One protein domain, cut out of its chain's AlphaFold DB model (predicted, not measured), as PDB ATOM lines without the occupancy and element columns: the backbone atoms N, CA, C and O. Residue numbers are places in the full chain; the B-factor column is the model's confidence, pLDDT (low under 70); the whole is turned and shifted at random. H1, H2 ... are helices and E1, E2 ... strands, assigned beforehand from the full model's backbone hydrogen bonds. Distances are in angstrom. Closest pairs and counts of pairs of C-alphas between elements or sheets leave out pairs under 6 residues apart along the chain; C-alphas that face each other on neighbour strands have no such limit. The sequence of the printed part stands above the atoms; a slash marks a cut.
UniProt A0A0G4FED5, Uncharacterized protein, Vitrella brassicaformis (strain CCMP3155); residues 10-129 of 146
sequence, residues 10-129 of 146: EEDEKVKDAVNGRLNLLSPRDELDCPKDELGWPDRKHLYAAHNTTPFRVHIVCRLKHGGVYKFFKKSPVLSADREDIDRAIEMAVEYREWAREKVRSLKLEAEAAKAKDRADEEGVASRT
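Overview. This is residues 10 to 129 of the 146 residues of an uncharacterized protein of Vitrella brassicaformis (strain CCMP3155) (UniProt A0A0G4FED5). A small, strongly twisted sheet of three strands has two helices over one face, and the second of them, H2, is a very long helix that runs far past the sheet. H1 and the first part of H2, residues 85 to 104, pack on the sheet; residues 106 to 129 of H2 stick out as a free arm, and without it the body spans 41 by 27 by 21 A. The printed part has 120 residues, with H1, E1, E2, E3 and H2 in that order; the sheet E1 - E2 - E3 is antiparallel and the class is mixed, helices and strands. The whole is only just loose, close to extended, with a radius of gyration of the C-alphas of 20.1 A, and spans 74 by 31 by 22 A.

Arrangement. Start with H1, residues 10 to 26, which is on the sheet at a height over the sheet of 8.8 A, over E1, residues 47 to 53, and E2, residues 56 to 66. It runs along the strands, at 0 degrees to E1 on the local plane, and its closest C-alphas to E1 are those of Lys 16 and Ala 49, 5.7 A apart. E1 and E2 form a hairpin; look for N 50 and O 59, 2.8 A apart, within hydrogen-bond range. E2 and E3, residues 69 to 77, form the next hairpin, with N 62 and O 74 at 2.9 A. E1, E2 and E3 are a meander, each strand the antiparallel neighbour of the one before. H2, residues 83 to 129, is on the sheet over E2 and E3 at a height of 8.7 A, and the C-alphas of Ser 76 and Ala 89, its closest to E3, are 5.8 A apart. With H1 and H2 on one face, sheet and helices make two layers. H1 and H2 only just touch, with 3 pairs of C-alphas within 8 A, by residues 19 to 23 and 86 to 90 alone, at a steep tilt of 56 degrees. In H1 and H2 every O i to N i+4 pair is within hydrogen-bond range.

Along the chain. Find C-alpha 10 at (174.509, 194.867, 137.193); from there H1 runs 24.5 A to C-alpha 26. E1 covers 19.0 A from C-alpha 47 to 53, E2 31.2 A from 56 to 66, and E3 23.9 A from 69 to 77. H2 begins at C-alpha 83, (158.470, 196.984, 131.411), and ends 68.8 A away at C-alpha 129, (124.365, 154.352, 173.323).

Size, cuts and confidence. The C-alphas of Glu 10 and Thr 129 are the two farthest apart, at 73.9 A. The printed part has no cut. Look at residues 27 to 46 for the long link, from H1 to E1; the other links are tight. The pLDDT is under 70 at residues 26 to 46, 53, 66 to 70 and 122 to 129, and its mean over the printed part is 73.5.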
ATOM      1  N   GLU A  10     175.056 193.504 137.154       86.94
ATOM      2  CA  GLU A  10     174.509 194.867 137.193       86.94
ATOM      3  C   GLU A  10     173.145 194.962 136.499       86.94
ATOM      4  O   GLU A  10     172.264 195.702 136.931       86.94
ATOM      5  N   GLU A  11     172.967 194.227 135.401       84.69
ATOM      6  CA  GLU A  11     171.698 194.176 134.681       84.69
ATOM      7  C   GLU A  11     170.624 193.441 135.497       84.69
ATOM      8  O   GLU A  11     169.513 193.950 135.638       84.69
ATOM      9  N   ASP A  12     170.974 192.306 136.110       85.00
ATOM     10  CA  ASP A  12     170.098 191.569 137.032       85.00
ATOM     11  C   ASP A  12     169.644 192.436 138.220       85.00
ATOM     12  O   ASP A  12     168.456 192.467 138.550       85.00
ATOM     13  N   GLU A  13     170.560 193.196 138.826       85.62
ATOM     14  CA  GLU A  13     170.248 194.107 139.931       85.62
ATOM     15  C   GLU A  13     169.301 195.233 139.505       85.62
ATOM     16  O   GLU A  13     168.305 195.483 140.187       85.62
ATOM     17  N   LYS A  14     169.532 195.852 138.339       88.19
ATOM     18  CA  LYS A  14     168.628 196.879 137.794       88.19
ATOM     19  C   LYS A  14     167.224 196.333 137.558       88.19
ATOM     20  O   LYS A  14     166.244 196.993 137.909       88.19
ATOM     21  N   VAL A  15     167.104 195.130 136.992       86.94
ATOM     22  CA  VAL A  15     165.791 194.509 136.766       86.94
ATOM     23  C   VAL A  15     165.120 194.166 138.088       86.94
ATOM     24  O   VAL A  15     163.929 194.422 138.263       86.94
ATOM     25  N   LYS A  16     165.869 193.637 139.054       84.81
ATOM     26  CA  LYS A  16     165.359 193.360 140.398       84.81
ATOM     27  C   LYS A  16     164.817 194.626 141.067       84.81
ATOM     28  O   LYS A  16     163.735 194.579 141.656       84.81
ATOM     29  N   ASP A  17     165.528 195.742 140.964       86.06
ATOM     30  CA  ASP A  17     165.092 197.022 141.517       86.06
ATOM     31  C   ASP A  17     163.863 197.569 140.789       86.06
ATOM     32  O   ASP A  17     162.926 198.031 141.443       86.06
ATOM     33  N   ALA A  18     163.796 197.427 139.463       87.56
ATOM     34  CA  ALA A  18     162.617 197.791 138.677       87.56
ATOM     35  C   ALA A  18     161.378 196.968 139.078       87.56
ATOM     36  O   ALA A  18     160.301 197.529 139.307       87.56
ATOM     37  N   VAL A  19     161.533 195.650 139.240       85.31
ATOM     38  CA  VAL A  19     160.470 194.747 139.709       85.31
ATOM     39  C   VAL A  19     160.026 195.136 141.120       85.31
ATOM     40  O   VAL A  19     158.830 195.278 141.368       85.31
ATOM     41  N   ASN A  20     160.962 195.356 142.050       82.06
ATOM     42  CA  ASN A  20     160.635 195.773 143.415       82.06
ATOM     43  C   ASN A  20     159.946 197.145 143.450       82.06
ATOM     44  O   ASN A  20     158.985 197.326 144.197       82.06
ATOM     45  N   GLY A  21     160.389 198.096 142.625       82.50
ATOM     46  CA  GLY A  21     159.739 199.393 142.454       82.50
ATOM     47  C   GLY A  21     158.289 199.245 141.997       82.50
ATOM     48  O   GLY A  21     157.388 199.815 142.611       82.50
ATOM     49  N   ARG A  22     158.031 198.410 140.981       82.50
ATOM     50  CA  ARG A  22     156.668 198.123 140.500       82.50
ATOM     51  C   ARG A  22     155.809 197.409 141.539       82.50
ATOM     52  O   ARG A  22     154.658 197.800 141.721       82.50
ATOM     53  N   LEU A  23     156.352 196.419 142.247       76.81
ATOM     54  CA  LEU A  23     155.644 195.731 143.332       76.81
ATOM     55  C   LEU A  23     155.246 196.701 144.455       76.81
ATOM     56  O   LEU A  23     154.116 196.638 144.933       76.81
ATOM     57  N   ASN A  24     156.129 197.638 144.826       72.75
ATOM     58  CA  ASN A  24     155.829 198.671 145.821       72.75
ATOM     59  C   ASN A  24     154.750 199.657 145.345       72.75
ATOM     60  O   ASN A  24     153.955 200.116 146.155       72.75
ATOM     61  N   LEU A  25     154.689 199.982 144.048       73.50
ATOM     62  CA  LEU A  25     153.632 200.842 143.495       73.50
ATOM     63  C   LEU A  25     152.260 200.159 143.496       73.50
ATOM     64  O   LEU A  25     151.246 200.806 143.731       73.50
ATOM     65  N   LEU A  26     152.227 198.854 143.224       66.38
ATOM     66  CA  LEU A  26     150.995 198.059 143.235       66.38
ATOM     67  C   LEU A  26     150.514 197.737 144.655       66.38
ATOM     68  O   LEU A  26     149.367 197.341 144.847       66.38
ATOM     69  N   SER A  27     151.394 197.883 145.645       57.09
ATOM     70  CA  SER A  27     151.107 197.637 147.050       57.09
ATOM     71  C   SER A  27     152.043 198.485 147.921       57.09
ATOM     72  O   SER A  27     153.101 197.991 148.327       57.09
ATOM     73  N   PRO A  28     151.679 199.744 148.226       52.47
ATOM     74  CA  PRO A  28     152.501 200.637 149.034       52.47
ATOM     75  C   PRO A  28     152.901 200.002 150.371       52.47
ATOM     76  O   PRO A  28     152.089 199.376 151.053       52.47
ATOM     77  N   ARG A  29     154.175 200.173 150.744       47.81
ATOM     78  CA  ARG A  29     154.784 199.681 151.996       47.81
ATOM     79  C   ARG A  29     154.153 200.264 153.273       47.81
ATOM     80  O   ARG A  29     154.386 199.704 154.339       47.81
ATOM     81  N   ASP A  30     153.375 201.340 153.162       40.12
ATOM     82  CA  ASP A  30     152.906 202.155 154.293       40.12
ATOM     83  C   ASP A  30     151.567 201.725 154.915       40.12
ATOM     84  O   ASP A  30     151.034 202.418 155.776       40.12
ATOM     85  N   GLU A  31     151.060 200.531 154.603       42.59
ATOM     86  CA  GLU A  31     150.195 199.817 155.553       42.59
ATOM     87  C   GLU A  31     151.080 198.968 156.481       42.59
ATOM     88  O   GLU A  31     151.123 197.737 156.421       42.59
ATOM     89  N   LEU A  32     151.840 199.656 157.341       39.38
ATOM     90  CA  LEU A  32     152.626 199.050 158.424       39.38
ATOM     91  C   LEU A  32     151.745 198.369 159.489       39.38
ATOM     92  O   LEU A  32     152.254 197.581 160.280       39.38
ATOM     93  N   ASP A  33     150.434 198.588 159.413       39.19
ATOM     94  CA  ASP A  33     149.378 197.814 160.054       39.19
ATOM     95  C   ASP A  33     148.398 197.305 158.986       39.19
ATOM     96  O   ASP A  33     147.217 197.639 159.003       39.19
ATOM     97  N   CYS A  34     148.850 196.492 158.021       40.59
ATOM     98  CA  CYS A  34     147.888 195.620 157.348       40.59
ATOM     99  C   CYS A  34     147.321 194.705 158.436       40.59
ATOM    100  O   CYS A  34     148.082 193.879 158.966       40.59
ATOM    101  N   PRO A  35     146.029 194.824 158.792       39.38
ATOM    102  CA  PRO A  35     145.434 193.880 159.708       39.38
ATOM    103  C   PRO A  35     145.702 192.499 159.114       39.38
ATOM    104  O   PRO A  35     145.600 192.296 157.899       39.38
ATOM    105  N   LYS A  36     146.084 191.540 159.967       44.38
ATOM    106  CA  LYS A  36     145.790 190.138 159.661       44.38
ATOM    107  C   LYS A  36     144.394 190.164 159.053       44.38
ATOM    108  O   LYS A  36     143.520 190.793 159.656       44.38
ATOM    109  N   ASP A  37     144.194 189.574 157.878       43.66
ATOM    110  CA  ASP A  37     142.819 189.426 157.407       43.66
ATOM    111  C   ASP A  37     141.985 188.827 158.561       43.66
ATOM    112  O   ASP A  37     142.539 188.239 159.498       43.66
ATOM    113  N   GLU A  38     140.664 188.976 158.563       42.25
ATOM    114  CA  GLU A  38     139.811 188.460 159.653       42.25
ATOM    115  C   GLU A  38     139.994 186.936 159.912       42.25
ATOM    116  O   GLU A  38     139.454 186.373 160.860       42.25
ATOM    117  N   LEU A  39     140.816 186.266 159.094       49.47
ATOM    118  CA  LEU A  39     141.217 184.869 159.123       49.47
ATOM    119  C   LEU A  39     142.666 184.618 159.624       49.47
ATOM    120  O   LEU A  39     143.069 183.447 159.674       49.47
ATOM    121  N   GLY A  40     143.425 185.650 160.017       42.41
ATOM    122  CA  GLY A  40     144.751 185.563 160.642       42.41
ATOM    123  C   GLY A  40     145.973 185.646 159.709       42.41
ATOM    124  O   GLY A  40     147.080 185.346 160.170       42.41
ATOM    125  N   TRP A  41     145.827 186.005 158.431       55.06
ATOM    126  CA  TRP A  41     146.869 185.807 157.411       55.06
ATOM    127  C   TRP A  41     147.675 187.076 157.057       55.06
ATOM    128  O   TRP A  41     147.109 188.161 156.937       55.06
ATOM    129  N   PRO A  42     149.009 186.965 156.861       43.56
ATOM    130  CA  PRO A  42     149.854 188.081 156.438       43.56
ATOM    131  C   PRO A  42     149.698 188.342 154.935       43.56
ATOM    132  O   PRO A  42     150.192 187.585 154.099       43.56
ATOM    133  N   ASP A  43     149.017 189.432 154.594       46.06
ATOM    134  CA  ASP A  43     148.452 189.604 153.257       46.06
ATOM    135  C   ASP A  43     149.439 190.089 152.172       46.06
ATOM    136  O   ASP A  43     149.180 189.909 150.984       46.06
ATOM    137  N   ARG A  44     150.601 190.668 152.526       46.31
ATOM    138  CA  ARG A  44     151.414 191.422 151.537       46.31
ATOM    139  C   ARG A  44     152.925 191.142 151.473       46.31
ATOM    140  O   ARG A  44     153.574 191.589 150.536       46.31
ATOM    141  N   LYS A  45     153.519 190.338 152.367       52.41
ATOM    142  CA  LYS A  45     154.992 190.095 152.400       52.41
ATOM    143  C   LYS A  45     155.510 188.984 151.470       52.41
ATOM    144  O   LYS A  45     156.622 188.490 151.660       52.41
ATOM    145  N   HIS A  46     154.711 188.524 150.514       61.59
ATOM    146  CA  HIS A  46     154.956 187.224 149.886       61.59
ATOM    147  C   HIS A  46     155.256 187.238 148.395       61.59
ATOM    148  O   HIS A  46     155.614 186.174 147.896       61.59
ATOM    149  N   LEU A  47     155.175 188.400 147.733       70.69
ATOM    150  CA  LEU A  47     155.739 188.628 146.403       70.69
ATOM    151  C   LEU A  47     157.008 189.463 146.543       70.69
ATOM    152  O   LEU A  47     156.968 190.562 147.087       70.69
ATOM    153  N   TYR A  48     158.134 188.938 146.080       75.25
ATOM    154  CA  TYR A  48     159.396 189.670 146.058       75.25
ATOM    155  C   TYR A  48     160.236 189.232 144.867       75.25
ATOM    156  O   TYR A  48     160.173 188.072 144.447       75.25
ATOM    157  N   ALA A  49     161.040 190.157 144.346       80.25
ATOM    158  CA  ALA A  49     162.050 189.819 143.363       80.25
ATOM    159  C   ALA A  49     163.186 189.041 144.044       80.25
ATOM    160  O   ALA A  49     163.795 189.506 145.013       80.25
ATOM    161  N   ALA A  50     163.481 187.851 143.538       80.12
ATOM    162  CA  ALA A  50     164.649 187.068 143.903       80.12
ATOM    163  C   ALA A  50     165.507 186.863 142.662       80.12
ATOM    164  O   ALA A  50     164.983 186.518 141.601       80.12
ATOM    165  N   HIS A  51     166.817 187.019 142.814       76.50
ATOM    166  CA  HIS A  51     167.749 186.674 141.756       76.50
ATOM    167  C   HIS A  51     168.381 185.304 141.972       76.50
ATOM    168  O   HIS A  51     168.455 184.788 143.090       76.50
ATOM    169  N   ASN A  52     168.847 184.727 140.877       75.06
ATOM    170  CA  ASN A  52     169.887 183.726 140.886       75.06
ATOM    171  C   ASN A  52     171.125 184.374 140.269       75.06
ATOM    172  O   ASN A  52     171.061 184.846 139.140       75.06
ATOM    173  N   THR A  53     172.233 184.422 141.001       68.12
ATOM    174  CA  THR A  53     173.458 185.090 140.538       68.12
ATOM    175  C   THR A  53     174.149 184.315 139.422       68.12
ATOM    176  O   THR A  53     174.988 184.865 138.720       68.12
ATOM    177  N   THR A  54     173.847 183.025 139.239       73.62
ATOM    178  CA  THR A  54     174.382 182.239 138.119       73.62
ATOM    179  C   THR A  54     173.429 181.088 137.765       73.62
ATOM    180  O   THR A  54     173.218 180.199 138.593       73.62
ATOM    181  N   PRO A  55     172.834 181.057 136.555       79.06
ATOM    182  CA  PRO A  55     172.811 182.129 135.551       79.06
ATOM    183  C   PRO A  55     172.018 183.346 136.060       79.06
ATOM    184  O   PRO A  55     171.009 183.142 136.736       79.06
ATOM    185  N   PHE A  56     172.466 184.568 135.735       77.88
ATOM    186  CA  PHE A  56     171.813 185.830 136.121       77.88
ATOM    187  C   PHE A  56     170.335 185.824 135.707       77.88
ATOM    188  O   PHE A  56     170.016 185.870 134.517       77.88
ATOM    189  N   ARG A  57     169.430 185.685 136.679       83.94
ATOM    190  CA  ARG A  57     167.988 185.532 136.446       83.94
ATOM    191  C   ARG A  57     167.172 186.117 137.579       83.94
ATOM    192  O   ARG A  57     167.292 185.673 138.722       83.94
ATOM    193  N   VAL A  58     166.185 186.926 137.219       83.62
ATOM    194  CA  VAL A  58     165.205 187.494 138.143       83.62
ATOM    195  C   VAL A  58     163.909 186.690 138.096       83.62
ATOM    196  O   VAL A  58     163.392 186.340 137.037       83.62
ATOM    197  N   HIS A  59     163.371 186.394 139.274       85.50
ATOM    198  CA  HIS A  59     162.069 185.765 139.446       85.50
ATOM    199  C   HIS A  59     161.251 186.551 140.457       85.50
ATOM    200  O   HIS A  59     161.777 187.005 141.472       85.50
ATOM    201  N   ILE A  60     159.942 186.598 140.254       84.56
ATOM    202  CA  ILE A  60     159.001 186.989 141.294       84.56
ATOM    203  C   ILE A  60     158.613 185.730 142.053       84.56
ATOM    204  O   ILE A  60     158.074 184.774 141.494       84.56
ATOM    205  N   VAL A  61     158.937 185.705 143.339       81.44
ATOM    206  CA  VAL A  61     158.661 184.564 144.204       81.44
ATOM    207  C   VAL A  61     157.352 184.793 144.927       81.44
ATOM    208  O   VAL A  61     157.238 185.773 145.650       81.44
ATOM    209  N   CYS A  62     156.418 183.850 144.798       80.94
ATOM    210  CA  CYS A  62     155.225 183.753 145.631       80.94
ATOM    211  C   CYS A  62     155.390 182.621 146.649       80.94
ATOM    212  O   CYS A  62     155.597 181.466 146.267       80.94
ATOM    213  N   ARG A  63     155.289 182.932 147.947       76.00
ATOM    214  CA  ARG A  63     155.333 181.948 149.048       76.00
ATOM    215  C   ARG A  63     154.189 182.163 150.023       76.00
ATOM    216  O   ARG A  63     154.194 183.162 150.723       76.00
ATOM    217  N   LEU A  64     153.285 181.197 150.158       71.75
ATOM    218  CA  LEU A  64     152.195 181.274 151.139       71.75
ATOM    219  C   LEU A  64     152.300 180.147 152.166       71.75
ATOM    220  O   LEU A  64     152.557 178.983 151.833       71.75
ATOM    221  N   LYS A  65     152.099 180.510 153.435       70.19
ATOM    222  CA  LYS A  65     152.048 179.573 154.559       70.19
ATOM    223  C   LYS A  65     150.607 179.203 154.885       70.19
ATOM    224  O   LYS A  65     149.736 180.059 154.859       70.19
ATOM    225  N   HIS A  66     150.385 177.952 155.269       67.31
ATOM    226  CA  HIS A  66     149.130 177.456 155.818       67.31
ATOM    227  C   HIS A  66     149.415 176.579 157.042       67.31
ATOM    228  O   HIS A  66     150.081 175.550 156.922       67.31
ATOM    229  N   GLY A  67     148.904 176.965 158.216       65.88
ATOM    230  CA  GLY A  67     149.153 176.234 159.468       65.88
ATOM    231  C   GLY A  67     150.626 176.258 159.895       65.88
ATOM    232  O   GLY A  67     151.163 175.243 160.315       65.88
ATOM    233  N   GLY A  68     151.315 177.389 159.698       67.25
ATOM    234  CA  GLY A  68     152.741 177.550 160.017       67.25
ATOM    235  C   GLY A  68     153.718 176.995 158.969       67.25
ATOM    236  O   GLY A  68     154.884 177.391 158.965       67.25
ATOM    237  N   VAL A  69     153.251 176.166 158.031       67.31
ATOM    238  CA  VAL A  69     154.075 175.501 157.004       67.31
ATOM    239  C   VAL A  69     153.896 176.166 155.637       67.31
ATOM    240  O   VAL A  69     152.783 176.544 155.278       67.31
ATOM    241  N   TYR A  70     154.966 176.306 154.846       69.81
ATOM    242  CA  TYR A  70     154.860 176.751 153.449       69.81
ATOM    243  C   TYR A  70     154.134 175.689 152.614       69.81
ATOM    244  O   TYR A  70     154.644 174.584 152.462       69.81
ATOM    245  N   LYS A  71     152.955 176.025 152.077       70.62
ATOM    246  CA  LYS A  71     152.156 175.104 151.249       70.62
ATOM    247  C   LYS A  71     152.116 175.483 149.775       70.62
ATOM    248  O   LYS A  71     151.995 174.597 148.940       70.62
ATOM    249  N   PHE A  72     152.230 176.769 149.452       78.31
ATOM    250  CA  PHE A  72     152.180 177.239 148.069       78.31
ATOM    251  C   PHE A  72     153.459 177.982 147.727       78.31
ATOM    252  O   PHE A  72     153.913 178.854 148.477       78.31
ATOM    253  N   PHE A  73     154.038 177.608 146.592       83.81
ATOM    254  CA  PHE A  73     155.290 178.144 146.102       83.81
ATOM    255  C   PHE A  73     155.275 178.206 144.580       83.81
ATOM    256  O   PHE A  73     155.089 177.184 143.920       83.81
ATOM    257  N   LYS A  74     155.526 179.395 144.031       85.56
ATOM    258  CA  LYS A  74     155.746 179.587 142.595       85.56
ATOM    259  C   LYS A  74     156.840 180.621 142.373       85.56
ATOM    260  O   LYS A  74     156.952 181.589 143.126       85.56
ATOM    261  N   LYS A  75     157.648 180.391 141.342       87.56
ATOM    262  CA  LYS A  75     158.580 181.371 140.786       87.56
ATOM    263  C   LYS A  75     158.051 181.781 139.414       87.56
ATOM    264  O   LYS A  75     157.917 180.916 138.554       87.56
ATOM    265  N   SER A  76     157.758 183.060 139.227       87.62
ATOM    266  CA  SER A  76     157.414 183.629 137.923       87.62
ATOM    267  C   SER A  76     158.680 184.261 137.335       87.62
ATOM    268  O   SER A  76     159.177 185.221 137.928       87.62
ATOM    269  N   PRO A  77     159.269 183.707 136.261       88.19
ATOM    270  CA  PRO A  77     160.482 184.266 135.670       88.19
ATOM    271  C   PRO A  77     160.188 185.622 135.026       88.19
ATOM    272  O   PRO A  77     159.124 185.819 134.438       88.19
ATOM    273  N   VAL A  78     161.142 186.543 135.133       87.81
ATOM    274  CA  VAL A  78     161.135 187.803 134.388       87.81
ATOM    275  C   VAL A  78     161.970 187.587 133.131       87.81
ATOM    276  O   VAL A  78     163.168 187.323 133.219       87.81
ATOM    277  N   LEU A  79     161.307 187.625 131.973       87.06
ATOM    278  CA  LEU A  79     161.889 187.223 130.690       87.06
ATOM    279  C   LEU A  79     162.667 188.328 129.981       87.06
ATOM    280  O   LEU A  79     163.311 188.036 128.987       87.06
ATOM    281  N   SER A  80     162.596 189.572 130.438       85.88
ATOM    282  CA  SER A  80     163.453 190.655 129.960       85.88
ATOM    283  C   SER A  80     163.419 191.831 130.933       85.88
ATOM    284  O   SER A  80     162.613 191.861 131.867       85.88
ATOM    285  N   ALA A  81     164.303 192.808 130.721       84.25
ATOM    286  CA  ALA A  81     164.258 194.082 131.434       84.25
ATOM    287  C   ALA A  81     163.105 194.993 130.972       84.25
ATOM    288  O   ALA A  81     162.893 196.055 131.566       84.25
ATOM    289  N   ASP A  82     162.362 194.602 129.931       89.56
ATOM    290  CA  ASP A  82     161.286 195.413 129.392       89.56
ATOM    291  C   ASP A  82     160.138 195.501 130.390       89.56
ATOM    292  O   ASP A  82     159.725 194.527 131.029       89.56
ATOM    293  N   ARG A  83     159.573 196.704 130.493       87.62
ATOM    294  CA  ARG A  83     158.470 196.984 131.411       87.62
ATOM    295  C   ARG A  83     157.290 196.037 131.203       87.62
ATOM    296  O   ARG A  83     156.664 195.640 132.178       87.62
ATOM    297  N   GLU A  84     156.993 195.673 129.960       90.62
ATOM    298  CA  GLU A  84     155.902 194.750 129.659       90.62
ATOM    299  C   GLU A  84     156.153 193.344 130.204       90.62
ATOM    300  O   GLU A  84     155.235 192.733 130.740       90.62
ATOM    301  N   ASP A  85     157.380 192.827 130.109       89.31
ATOM    302  CA  ASP A  85     157.709 191.510 130.661       89.31
ATOM    303  C   ASP A  85     157.711 191.517 132.183       89.31
ATOM    304  O   ASP A  85     157.240 190.565 132.807       89.31
ATOM    305  N   ILE A  86     158.179 192.608 132.786       88.38
ATOM    306  CA  ILE A  86     158.065 192.826 134.227       88.38
ATOM    307  C   ILE A  86     156.588 192.827 134.644       88.38
ATOM    308  O   ILE A  86     156.216 192.122 135.581       88.38
ATOM    309  N   ASP A  87     155.737 193.568 133.934       87.94
ATOM    310  CA  ASP A  87     154.310 193.677 134.237       87.94
ATOM    311  C   ASP A  87     153.585 192.335 134.057       87.94
ATOM    312  O   ASP A  87     152.852 191.918 134.954       87.94
ATOM    313  N   ARG A  88     153.877 191.599 132.976       89.12
ATOM    314  CA  ARG A  88     153.382 190.230 132.749       89.12
ATOM    315  C   ARG A  88     153.816 189.275 133.862       89.12
ATOM    316  O   ARG A  88     153.014 188.493 134.371       89.12
ATOM    317  N   ALA A  89     155.084 189.329 134.274       87.62
ATOM    318  CA  ALA A  89     155.591 188.487 135.354       87.62
ATOM    319  C   ALA A  89     154.898 188.795 136.689       87.62
ATOM    320  O   ALA A  89     154.590 187.869 137.451       87.62
ATOM    321  N   ILE A  90     154.638 190.077 136.967       86.81
ATOM    322  CA  ILE A  90     153.892 190.516 138.147       86.81
ATOM    323  C   ILE A  90     152.453 190.004 138.085       86.81
ATOM    324  O   ILE A  90     151.988 189.421 139.063       86.81
ATOM    325  N   GLU A  91     151.768 190.165 136.955       87.94
ATOM    326  CA  GLU A  91     150.390 189.707 136.762       87.94
ATOM    327  C   GLU A  91     150.260 188.201 137.022       87.94
ATOM    328  O   GLU A  91     149.466 187.791 137.868       87.94
ATOM    329  N   MET A  92     151.139 187.382 136.435       87.44
ATOM    330  CA  MET A  92     151.175 185.934 136.691       87.44
ATOM    331  C   MET A  92     151.405 185.582 138.168       87.44
ATOM    332  O   MET A  92     150.928 184.554 138.666       87.44
ATOM    333  N   ALA A  93     152.212 186.380 138.871       85.56
ATOM    334  CA  ALA A  93     152.488 186.172 140.287       85.56
ATOM    335  C   ALA A  93     151.286 186.561 141.164       85.56
ATOM    336  O   ALA A  93     150.993 185.865 142.141       85.56
ATOM    337  N   VAL A  94     150.574 187.631 140.801       83.69
ATOM    338  CA  VAL A  94     149.336 188.072 141.459       83.69
ATOM    339  C   VAL A  94     148.215 187.062 141.228       83.69
ATOM    340  O   VAL A  94     147.588 186.636 142.193       83.69
ATOM    341  N   GLU A  95     148.015 186.604 139.995       86.06
ATOM    342  CA  GLU A  95     147.006 185.594 139.660       86.06
ATOM    343  C   GLU A  95     147.223 184.305 140.466       86.06
ATOM    344  O   GLU A  95     146.305 183.791 141.107       86.06
ATOM    345  N   TYR A  96     148.468 183.819 140.532       86.06
ATOM    346  CA  TYR A  96     148.790 182.649 141.348       86.06
ATOM    347  C   TYR A  96     148.521 182.876 142.840       86.06
ATOM    348  O   TYR A  96     148.066 181.959 143.529       86.06
ATOM    349  N   ARG A  97     148.803 184.079 143.355       80.62
ATOM    350  CA  ARG A  97     148.511 184.431 144.749       80.62
ATOM    351  C   ARG A  97     147.012 184.347 145.025       80.62
ATOM    352  O   ARG A  97     146.633 183.741 146.025       80.62
ATOM    353  N   GLU A  98     146.178 184.924 144.163       82.62
ATOM    354  CA  GLU A  98     144.720 184.884 144.333       82.62
ATOM    355  C   GLU A  98     144.175 183.457 144.224       82.62
ATOM    356  O   GLU A  98     143.429 183.020 145.101       82.62
ATOM    357  N   TRP A  99     144.643 182.675 143.248       86.50
ATOM    358  CA  TRP A  99     144.301 181.255 143.145       86.50
ATOM    359  C   TRP A  99     144.674 180.474 144.414       86.50
ATOM    360  O   TRP A  99     143.889 179.681 144.934       86.50
ATOM    361  N   ALA A 100     145.874 180.699 144.956       82.38
ATOM    362  CA  ALA A 100     146.325 180.005 146.156       82.38
ATOM    363  C   ALA A 100     145.506 180.411 147.394       82.38
ATOM    364  O   ALA A 100     145.210 179.562 148.238       82.38
ATOM    365  N   ARG A 101     145.090 181.681 147.492       77.56
ATOM    366  CA  ARG A 101     144.154 182.149 148.528       77.56
ATOM    367  C   ARG A 101     142.804 181.449 148.414       77.56
ATOM    368  O   ARG A 101     142.281 180.985 149.427       77.56
ATOM    369  N   GLU A 102     142.264 181.324 147.206       82.12
ATOM    370  CA  GLU A 102     141.003 180.620 146.968       82.12
ATOM    371  C   GLU A 102     141.101 179.143 147.364       82.12
ATOM    372  O   GLU A 102     140.276 178.656 148.137       82.12
ATOM    373  N   LYS A 103     142.173 178.449 146.959       82.38
ATOM    374  CA  LYS A 103     142.418 177.059 147.375       82.38
ATOM    375  C   LYS A 103     142.488 176.900 148.887       82.38
ATOM    376  O   LYS A 103     141.959 175.930 149.426       82.38
ATOM    377  N   VAL A 104     143.110 177.844 149.589       74.00
ATOM    378  CA  VAL A 104     143.130 177.839 151.057       74.00
ATOM    379  C   VAL A 104     141.730 178.020 151.643       74.00
ATOM    380  O   VAL A 104     141.390 177.314 152.592       74.00
ATOM    381  N   ARG A 105     140.909 178.926 151.094       75.94
ATOM    382  CA  ARG A 105     139.519 179.111 151.547       75.94
ATOM    383  C   ARG A 105     138.712 177.823 151.391       75.94
ATOM    384  O   ARG A 105     138.052 177.421 152.345       75.94
ATOM    385  N   SER A 106     138.834 177.134 150.256       79.75
ATOM    386  CA  SER A 106     138.180 175.836 150.041       79.75
ATOM    387  C   SER A 106     138.624 174.789 151.067       79.75
ATOM    388  O   SER A 106     137.781 174.162 151.699       79.75
ATOM    389  N   LEU A 107     139.934 174.658 151.318       76.88
ATOM    390  CA  LEU A 107     140.461 173.698 152.298       76.88
ATOM    391  C   LEU A 107     139.973 173.971 153.730       76.88
ATOM    392  O   LEU A 107     139.773 173.031 154.498       76.88
ATOM    393  N   LYS A 108     139.788 175.243 154.114       73.94
ATOM    394  CA  LYS A 108     139.201 175.589 155.420       73.94
ATOM    395  C   LYS A 108     137.747 175.139 155.519       73.94
ATOM    396  O   LYS A 108     137.392 174.510 156.510       73.94
ATOM    397  N   LEU A 109     136.942 175.427 154.495       79.19
ATOM    398  CA  LEU A 109     135.531 175.032 154.456       79.19
ATOM    399  C   LEU A 109     135.376 173.509 154.528       79.19
ATOM    400  O   LEU A 109     134.554 173.010 155.290       79.19
ATOM    401  N   GLU A 110     136.214 172.766 153.807       79.44
ATOM    402  CA  GLU A 110     136.245 171.301 153.877       79.44
ATOM    403  C   GLU A 110     136.635 170.798 155.276       79.44
ATOM    404  O   GLU A 110     136.010 169.877 155.798       79.44
ATOM    405  N   ALA A 111     137.632 171.417 155.918       77.50
ATOM    406  CA  ALA A 111     138.054 171.045 157.268       77.50
ATOM    407  C   ALA A 111     136.987 171.357 158.334       77.50
ATOM    408  O   ALA A 111     136.829 170.596 159.289       77.50
ATOM    409  N   GLU A 112     136.257 172.463 158.195       80.56
ATOM    410  CA  GLU A 112     135.131 172.800 159.072       80.56
ATOM    411  C   GLU A 112     133.948 171.852 158.859       80.56
ATOM    412  O   GLU A 112     133.381 171.364 159.837       80.56
ATOM    413  N   ALA A 113     133.634 171.510 157.606       77.56
ATOM    414  CA  ALA A 113     132.608 170.526 157.276       77.56
ATOM    415  C   ALA A 113     132.953 169.128 157.817       77.56
ATOM    416  O   ALA A 113     132.085 168.455 158.372       77.56
ATOM    417  N   ALA A 114     134.220 168.709 157.723       75.69
ATOM    418  CA  ALA A 114     134.693 167.454 158.303       75.69
ATOM    419  C   ALA A 114     134.515 167.435 159.830       75.69
ATOM    420  O   ALA A 114     133.910 166.510 160.360       75.69
ATOM    421  N   LYS A 115     134.924 168.501 160.534       78.81
ATOM    422  CA  LYS A 115     134.722 168.619 161.991       78.81
ATOM    423  C   LYS A 115     133.246 168.631 162.390       78.81
ATOM    424  O   LYS A 115     132.889 168.096 163.438       78.81
ATOM    425  N   ALA A 116     132.390 169.270 161.594       76.19
ATOM    426  CA  ALA A 116     130.951 169.282 161.838       76.19
ATOM    427  C   ALA A 116     130.343 167.883 161.664       76.19
ATOM    428  O   ALA A 116     129.507 167.480 162.471       76.19
ATOM    429  N   LYS A 117     130.801 167.131 160.656       73.94
ATOM    430  CA  LYS A 117     130.405 165.737 160.445       73.94
ATOM    431  C   LYS A 117     130.879 164.836 161.585       73.94
ATOM    432  O   LYS A 117     130.058 164.105 162.125       73.94
ATOM    433  N   ASP A 118     132.137 164.956 162.010       74.69
ATOM    434  CA  ASP A 118     132.671 164.193 163.146       74.69
ATOM    435  C   ASP A 118     131.863 164.463 164.425       74.69
ATOM    436  O   ASP A 118     131.473 163.528 165.121       74.69
ATOM    437  N   ARG A 119     131.511 165.729 164.700       73.88
ATOM    438  CA  ARG A 119     130.645 166.088 165.839       73.88
ATOM    439  C   ARG A 119     129.243 165.476 165.720       73.88
ATOM    440  O   ARG A 119     128.704 165.008 166.721       73.88
ATOM    441  N   ALA A 120     128.647 165.478 164.528       72.81
ATOM    442  CA  ALA A 120     127.333 164.875 164.299       72.81
ATOM    443  C   ALA A 120     127.367 163.345 164.457       72.81
ATOM    444  O   ALA A 120     126.443 162.758 165.024       72.81
ATOM    445  N   ASP A 121     128.442 162.699 164.004       72.44
ATOM    446  CA  ASP A 121     128.655 161.265 164.178       72.44
ATOM    447  C   ASP A 121     128.869 160.918 165.665       72.44
ATOM    448  O   ASP A 121     128.235 159.984 166.166       72.44
ATOM    449  N   GLU A 122     129.657 161.704 166.409       69.69
ATOM    450  CA  GLU A 122     129.817 161.569 167.866       69.69
ATOM    451  C   GLU A 122     128.482 161.718 168.615       69.69
ATOM    452  O   GLU A 122     128.138 160.882 169.457       69.69
ATOM    453  N   GLU A 123     127.681 162.734 168.285       66.31
ATOM    454  CA  GLU A 123     126.368 162.963 168.899       66.31
ATOM    455  C   GLU A 123     125.359 161.856 168.537       66.31
ATOM    456  O   GLU A 123     124.588 161.383 169.384       66.31
ATOM    457  N   GLY A 124     125.404 161.364 167.297       64.12
ATOM    458  CA  GLY A 124     124.598 160.238 166.832       64.12
ATOM    459  C   GLY A 124     124.983 158.905 167.488       64.12
ATOM    460  O   GLY A 124     124.118 158.050 167.712       64.12
ATOM    461  N   VAL A 125     126.261 158.703 167.824       61.97
ATOM    462  CA  VAL A 125     126.743 157.548 168.602       61.97
ATOM    463  C   VAL A 125     126.357 157.684 170.079       61.97
ATOM    464  O   VAL A 125     125.872 156.714 170.676       61.97
ATOM    465  N   ALA A 126     126.480 158.878 170.666       60.78
ATOM    466  CA  ALA A 126     126.061 159.160 172.043       60.78
ATOM    467  C   ALA A 126     124.546 158.950 172.241       60.78
ATOM    468  O   ALA A 126     124.103 158.363 173.232       60.78
ATOM    469  N   SER A 127     123.737 159.347 171.258       59.78
ATOM    470  CA  SER A 127     122.282 159.157 171.280       59.78
ATOM    471  C   SER A 127     121.883 157.676 171.183       59.78
ATOM    472  O   SER A 127     120.997 157.219 171.912       59.78
ATOM    473  N   ARG A 128     122.581 156.884 170.352       57.59
ATOM    474  CA  ARG A 128     122.357 155.429 170.214       57.59
ATOM    475  C   ARG A 128     122.781 154.636 171.453       57.59
ATOM    476  O   ARG A 128     122.062 153.733 171.882       57.59
ATOM    477  N   THR A 129     123.901 154.995 172.078       57.16
ATOM    478  CA  THR A 129     124.365 154.352 173.323       57.16
ATOM    479  C   THR A 129     123.479 154.691 174.526       57.16
ATOM    480  O   THR A 129     123.263 153.832 175.385       57.16
TER     481      THR A 129